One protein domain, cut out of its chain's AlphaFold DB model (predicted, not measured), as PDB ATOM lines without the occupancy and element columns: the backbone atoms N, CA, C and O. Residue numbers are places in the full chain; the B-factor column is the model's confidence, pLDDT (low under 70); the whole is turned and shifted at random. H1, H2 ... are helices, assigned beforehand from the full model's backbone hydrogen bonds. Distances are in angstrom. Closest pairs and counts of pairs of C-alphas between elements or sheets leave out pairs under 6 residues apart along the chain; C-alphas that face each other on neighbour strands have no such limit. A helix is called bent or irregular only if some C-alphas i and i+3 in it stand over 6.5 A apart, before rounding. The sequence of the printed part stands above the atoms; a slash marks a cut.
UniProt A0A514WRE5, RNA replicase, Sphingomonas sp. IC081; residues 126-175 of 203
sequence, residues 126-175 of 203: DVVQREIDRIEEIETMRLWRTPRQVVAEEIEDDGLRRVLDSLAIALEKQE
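AT A GLANCE: This is residues 126 to 175 of the 203 residues of the protein "RNA replicase" of Sphingomonas sp. IC081 (UniProt A0A514WRE5). One long helix, H1, makes an arm that sticks out with residues 126 to 141 from a small helical hairpin, in which the short helix H2 folds back side by side with the long helix H3. H1 points toward the hairpin roughly crosswise to H3, and the three helices lie in one thin, flat layer. The printed part has 50 residues with three named helices, in the order H1, H2, H3 along the chain, and no named strand; the class is all helix. It is only just extended, close to loose, with a radius of gyration of the C-alphas of 14.8 A, and the C-alphas span 44 by 26 by 6 A, the arm making much of the length.

IN THESE COORDINATES: H1, the longest helix by residues, holds residues 126 to 143 and measures 25.5 A from first to last C-alpha. It begins at C-alpha 126 at (145.673, 127.285, 100.390) and ends at C-alpha 143 at (133.646, 105.619, 94.288). H2 holds residues 147 to 154 and measures 10.7 A. H3 holds residues 158 to 174, measures 24.7 A, and ends at C-alpha 174 at (121.027, 91.728, 92.862).

HOW THE PARTS SIT: H1 touches no helix, and its residues 126 to 141 stand free. H1 and H2 are apart, but only just: their closest C-alphas are 8.5 A apart. H1 and H3 are apart. H2 and H3 form a helical hairpin, two touching helices that follow each other and run opposite ways. They touch with 13 pairs of C-alphas within 8 A, the closest being those of Pro 147 and Ala 168, 5.2 A apart. Their lines stand at a shallow tilt of 24 degrees, and their centres are 9.1 A apart. In H1 and H2, every O i to N i+4 pair is within hydrogen-bond range; in H3, 12 of 13 such pairs are. The three helices are not bent.

THE WHOLE: The two C-alphas farthest apart are those of Asp 126 and Gly 159, at 44.6 A, while the first and last printed C-alphas, those of Asp 126 and Glu 175, are 40.5 A apart. Without the residues that stand free, the body of 34 residues spans 25 by 20 by 6 A, with a radius of gyration of 9.4 A. The links from H1 to H2 and from H2 to H3 are both tight, with 3 residues in each, and the printed part has no cut. The mean pLDDT of the printed part of this predicted model is 88.2, and one printed residue, Glu 175, is under 70.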
ATOM      1  N   ASP A 126     147.129 127.441 100.270       93.75
ATOM      2  CA  ASP A 126     145.673 127.285 100.390       93.75
ATOM      3  C   ASP A 126     144.991 126.949  99.054       93.75
ATOM      4  O   ASP A 126     144.013 126.208  99.013       93.75
ATOM      5  N   VAL A 127     145.475 127.516  97.942       91.31
ATOM      6  CA  VAL A 127     144.912 127.264  96.604       91.31
ATOM      7  C   VAL A 127     145.335 125.889  96.106       91.31
ATOM      8  O   VAL A 127     144.528 125.187  95.504       91.31
ATOM      9  N   VAL A 128     146.586 125.502  96.372       92.31
ATOM     10  CA  VAL A 128     147.094 124.169  96.036       92.31
ATOM     11  C   VAL A 128     146.327 123.107  96.821       92.31
ATOM     12  O   VAL A 128     145.850 122.149  96.221       92.31
ATOM     13  N   GLN A 129     146.136 123.317  98.126       93.25
ATOM     14  CA  GLN A 129     145.399 122.397  98.984       93.25
ATOM     15  C   GLN A 129     143.939 122.274  98.553       93.25
ATOM     16  O   GLN A 129     143.458 121.164  98.404       93.25
ATOM     17  N   ARG A 130     143.259 123.381  98.230       93.31
ATOM     18  CA  ARG A 130     141.877 123.326  97.721       93.31
ATOM     19  C   ARG A 130     141.730 122.505  96.448       93.31
ATOM     20  O   ARG A 130     140.702 121.866  96.266       93.31
ATOM     21  N   GLU A 131     142.709 122.556  95.547       92.06
ATOM     22  CA  GLU A 131     142.650 121.746  94.330       92.06
ATOM     23  C   GLU A 131     142.899 120.265  94.639       92.06
ATOM     24  O   GLU A 131     142.234 119.414  94.057       92.06
ATOM     25  N   ILE A 132     143.790 119.958  95.590       94.25
ATOM     26  CA  ILE A 132     143.982 118.592  96.102       94.25
ATOM     27  C   ILE A 132     142.683 118.087  96.739       94.25
ATOM     28  O   ILE A 132     142.168 117.060  96.307       94.25
ATOM     29  N   ASP A 133     142.106 118.848  97.669       95.44
ATOM     30  CA  ASP A 133     140.849 118.518  98.345       95.44
ATOM     31  C   ASP A 133     139.720 118.310  97.327       95.44
ATOM     32  O   ASP A 133     138.936 117.375  97.439       95.44
ATOM     33  N   ARG A 134     139.652 119.149  96.284       94.31
ATOM     34  CA  ARG A 134     138.670 119.015  95.201       94.31
ATOM     35  C   ARG A 134     138.869 117.732  94.399       94.31
ATOM     36  O   ARG A 134     137.885 117.101  94.020       94.31
ATOM     37  N   ILE A 135     140.113 117.368  94.085       94.12
ATOM     38  CA  ILE A 135     140.420 116.119  93.378       94.12
ATOM     39  C   ILE A 135     140.028 114.927  94.254       94.12
ATOM     40  O   ILE A 135     139.325 114.044  93.769       94.12
ATOM     41  N   GLU A 136     140.386 114.941  95.540       93.44
ATOM     42  CA  GLU A 136     139.994 113.911  96.509       93.44
ATOM     43  C   GLU A 136     138.466 113.823  96.656       93.44
ATOM     44  O   GLU A 136     137.892 112.735  96.664       93.44
ATOM     45  N   GLU A 137     137.763 114.954  96.689       92.00
ATOM     46  CA  GLU A 137     136.301 114.991  96.743       92.00
ATOM     47  C   GLU A 137     135.677 114.397  95.468       92.00
ATOM     48  O   GLU A 137     134.736 113.604  95.532       92.00
ATOM     49  N   ILE A 138     136.232 114.700  94.292       90.56
ATOM     50  CA  ILE A 138     135.803 114.081  93.033       90.56
ATOM     51  C   ILE A 138     136.072 112.573  93.060       90.56
ATOM     52  O   ILE A 138     135.214 111.799  92.640       90.56
ATOM     53  N   GLU A 139     137.226 112.129  93.550       89.06
ATOM     54  CA  GLU A 139     137.566 110.707  93.652       89.06
ATOM     55  C   GLU A 139     136.641 109.965  94.618       89.06
ATOM     56  O   GLU A 139     136.114 108.902  94.279       89.06
ATOM     57  N   THR A 140     136.346 110.551  95.778       88.25
ATOM     58  CA  THR A 140     135.380 109.983  96.724       88.25
ATOM     59  C   THR A 140     133.982 109.910  96.113       88.25
ATOM     60  O   THR A 140     133.360 108.851  96.169       88.25
ATOM     61  N   MET A 141     133.501 110.961  95.437       86.19
ATOM     62  CA  MET A 141     132.234 110.917  94.696       86.19
ATOM     63  C   MET A 141     132.237 109.827  93.617       86.19
ATOM     64  O   MET A 141     131.237 109.125  93.442       86.19
ATOM     65  N   ARG A 142     133.361 109.644  92.913       85.75
ATOM     66  CA  ARG A 142     133.503 108.628  91.866       85.75
ATOM     67  C   ARG A 142     133.366 107.203  92.395       85.75
ATOM     68  O   ARG A 142     132.830 106.378  91.657       85.75
ATOM     69  N   LEU A 143     133.799 106.927  93.629       84.88
ATOM     70  CA  LEU A 143     133.646 105.619  94.288       84.88
ATOM     71  C   LEU A 143     132.181 105.281  94.602       84.88
ATOM     72  O   LEU A 143     131.802 104.113  94.617       84.88
ATOM     73  N   TRP A 144     131.339 106.294  94.818       84.50
ATOM     74  CA  TRP A 144     129.913 106.119  95.120       84.50
ATOM     75  C   TRP A 144     129.009 106.052  93.879       84.50
ATOM     76  O   TRP A 144     127.783 105.941  94.019       84.50
ATOM     77  N   ARG A 145     129.583 106.098  92.668       85.81
ATOM     78  CA  ARG A 145     128.839 105.940  91.407       85.81
ATOM     79  C   ARG A 145     128.195 104.558  91.327       85.81
ATOM     80  O   ARG A 145     128.738 103.566  91.808       85.81
ATOM     81  N   THR A 146     127.014 104.484  90.715       84.38
ATOM     82  CA  THR A 146     126.386 103.181  90.451       84.38
ATOM     83  C   THR A 146     127.079 102.476  89.281       84.38
ATOM     84  O   THR A 146     127.636 103.157  88.415       84.38
ATOM     85  N   PRO A 147     127.023 101.134  89.192       84.38
ATOM     86  CA  PRO A 147     127.601 100.393  88.070       84.38
ATOM     87  C   PRO A 147     127.163 100.927  86.698       84.38
ATOM     88  O   PRO A 147     127.974 101.011  85.781       84.38
ATOM     89  N   ARG A 148     125.910 101.383  86.563       85.12
ATOM     90  CA  ARG A 148     125.424 102.042  85.339       85.12
ATOM     91  C   ARG A 148     126.120 103.366  85.034       85.12
ATOM     92  O   ARG A 148     126.433 103.646  83.882       85.12
ATOM     93  N   GLN A 149     126.333 104.202  86.049       85.62
ATOM     94  CA  GLN A 149     127.011 105.492  85.881       85.62
ATOM     95  C   GLN A 149     128.466 105.297  85.448       85.62
ATOM     96  O   GLN A 149     128.945 106.034  84.592       85.62
ATOM     97  N   VAL A 150     129.138 104.266  85.971       86.38
ATOM     98  CA  VAL A 150     130.493 103.885  85.546       86.38
ATOM     99  C   VAL A 150     130.513 103.521  84.060       86.38
ATOM    100  O   VAL A 150     131.290 104.094  83.302       86.38
ATOM    101  N   VAL A 151     129.612 102.637  83.615       87.38
ATOM    102  CA  VAL A 151     129.528 102.231  82.199       87.38
ATOM    103  C   VAL A 151     129.227 103.422  81.285       87.38
ATOM    104  O   VAL A 151     129.798 103.527  80.202       87.38
ATOM    105  N   ALA A 152     128.362 104.339  81.719       86.19
ATOM    106  CA  ALA A 152     127.979 105.502  80.931       86.19
ATOM    107  C   ALA A 152     129.097 106.545  80.750       86.19
ATOM    108  O   ALA A 152     129.084 107.254  79.741       86.19
ATOM    109  N   GLU A 153     130.006 106.666  81.722       84.50
ATOM    110  CA  GLU A 153     131.069 107.678  81.741       84.50
ATOM    111  C   GLU A 153     132.422 107.154  81.238       84.50
ATOM    112  O   GLU A 153     133.182 107.926  80.660       84.50
ATOM    113  N   GLU A 154     132.736 105.873  81.450       86.25
ATOM    114  CA  GLU A 154     134.067 105.313  81.155       86.25
ATOM    115  C   GLU A 154     134.141 104.567  79.814       86.25
ATOM    116  O   GLU A 154     135.234 104.380  79.281       86.25
ATOM    117  N   ILE A 155     133.004 104.151  79.242       88.94
ATOM    118  CA  ILE A 155     132.969 103.374  77.997       88.94
ATOM    119  C   ILE A 155     132.523 104.254  76.823       88.94
ATOM    120  O   ILE A 155     131.352 104.621  76.707       88.94
ATOM    121  N   GLU A 156     133.463 104.550  75.923       87.75
ATOM    122  CA  GLU A 156     133.213 105.322  74.695       87.75
ATOM    123  C   GLU A 156     132.610 104.475  73.554       87.75
ATOM    124  O   GLU A 156     131.932 105.019  72.688       87.75
ATOM    125  N   ASP A 157     132.829 103.152  73.540       91.62
ATOM    126  CA  ASP A 157     132.323 102.260  72.485       91.62
ATOM    127  C   ASP A 157     130.842 101.900  72.687       91.62
ATOM    128  O   ASP A 157     130.468 101.260  73.672       91.62
ATOM    129  N   ASP A 158     130.001 102.254  71.714       87.31
ATOM    130  CA  ASP A 158     128.546 102.072  71.783       87.31
ATOM    131  C   ASP A 158     128.103 100.599  71.874       87.31
ATOM    132  O   ASP A 158     127.073 100.294  72.484       87.31
ATOM    133  N   GLY A 159     128.845  99.674  71.254       89.50
ATOM    134  CA  GLY A 159     128.509  98.250  71.244       89.50
ATOM    135  C   GLY A 159     128.777  97.602  72.599       89.50
ATOM    136  O   GLY A 159     127.894  96.968  73.182       89.50
ATOM    137  N   LEU A 160     129.981  97.820  73.125       89.19
ATOM    138  CA  LEU A 160     130.413  97.348  74.436       89.19
ATOM    139  C   LEU A 160     129.594  97.989  75.562       89.19
ATOM    140  O   LEU A 160     129.179  97.298  76.495       89.19
ATOM    141  N   ARG A 161     129.290  99.287  75.443       90.88
ATOM    142  CA  ARG A 161     128.484 100.030  76.414       90.88
ATOM    143  C   ARG A 161     127.110  99.407  76.621       90.88
ATOM    144  O   ARG A 161     126.706  99.230  77.760       90.88
ATOM    145  N   ARG A 162     126.408  99.002  75.556       88.38
ATOM    146  CA  ARG A 162     125.078  98.366  75.670       88.38
ATOM    147  C   ARG A 162     125.119  97.042  76.430       88.38
ATOM    148  O   ARG A 162     124.221  96.760  77.223       88.38
ATOM    149  N   VAL A 163     126.147  96.230  76.179       91.94
ATOM    150  CA  VAL A 163     126.326  94.943  76.863       91.94
ATOM    151  C   VAL A 163     126.617  95.175  78.344       91.94
ATOM    152  O   VAL A 163     125.945  94.593  79.196       91.94
ATOM    153  N   LEU A 164     127.555  96.071  78.654       90.62
ATOM    154  CA  LEU A 164     127.922  96.398  80.031       90.62
ATOM    155  C   LEU A 164     126.796  97.110  80.786       90.62
ATOM    156  O   LEU A 164     126.608  96.841  81.968       90.62
ATOM    157  N   ASP A 165     125.988  97.927  80.109       91.25
ATOM    158  CA  ASP A 165     124.804  98.538  80.704       91.25
ATOM    159  C   ASP A 165     123.833  97.447  81.135       91.25
ATOM    160  O   ASP A 165     123.406  97.456  82.284       91.25
ATOM    161  N   SER A 166     123.537  96.468  80.267       87.56
ATOM    162  CA  SER A 166     122.633  95.357  80.601       87.56
ATOM    163  C   SER A 166     123.107  94.547  81.817       87.56
ATOM    164  O   SER A 166     122.293  94.190  82.674       87.56
ATOM    165  N   LEU A 167     124.424  94.337  81.938       88.75
ATOM    166  CA  LEU A 167     125.061  93.691  83.086       88.75
ATOM    167  C   LEU A 167     124.933  94.552  84.351       88.75
ATOM    168  O   LEU A 167     124.562  94.043  85.405       88.75
ATOM    169  N   ALA A 168     125.175  95.859  84.245       87.94
ATOM    170  CA  ALA A 168     125.027  96.803  85.345       87.94
ATOM    171  C   ALA A 168     123.578  96.864  85.866       87.94
ATOM    172  O   ALA A 168     123.377  96.917  87.078       87.94
ATOM    173  N   ILE A 169     122.562  96.768  84.988       88.31
ATOM    174  CA  ILE A 169     121.147  96.645  85.406       88.31
ATOM    175  C   ILE A 169     120.942  95.391  86.260       88.31
ATOM    176  O   ILE A 169     120.204  95.428  87.245       88.31
ATOM    177  N   ALA A 170     121.523  94.265  85.841       87.06
ATOM    178  CA  ALA A 170     121.375  92.998  86.545       87.06
ATOM    179  C   ALA A 170     122.069  93.040  87.916       87.06
ATOM    180  O   ALA A 170     121.458  92.642  88.906       87.06
ATOM    181  N   LEU A 171     123.280  93.604  87.981       83.44
ATOM    182  CA  LEU A 171     124.031  93.790  89.225       83.44
ATOM    183  C   LEU A 171     123.290  94.695  90.212       83.44
ATOM    184  O   LEU A 171     123.104  94.298  91.353       83.44
ATOM    185  N   GLU A 172     122.761  95.844  89.780       81.88
ATOM    186  CA  GLU A 172     121.985  96.740  90.657       81.88
ATOM    187  C   GLU A 172     120.703  96.095  91.216       81.88
ATOM    188  O   GLU A 172     120.217  96.488  92.278       81.88
ATOM    189  N   LYS A 173     120.118  95.116  90.510       82.94
ATOM    190  CA  LYS A 173     118.950  94.365  91.000       82.94
ATOM    191  C   LYS A 173     119.321  93.320  92.051       82.94
ATOM    192  O   LYS A 173     118.470  92.970  92.864       82.94
ATOM    193  N   GLN A 174     120.541  92.794  91.990       79.38
ATOM    194  CA  GLN A 174     121.027  91.728  92.862       79.38
ATOM    195  C   GLN A 174     121.757  92.282  94.093       79.38
ATOM    196  O   GLN A 174     121.615  91.742  95.187       79.38
ATOM    197  N   GLU A 175     122.491  93.379  93.926       69.06
ATOM    198  CA  GLU A 175     123.304  94.021  94.949       69.06
ATOM    199  C   GLU A 175     122.912  95.499  95.063       69.06
ATOM    200  O   GLU A 175     123.065  96.292  94.136       69.06
TER     201      GLU A 175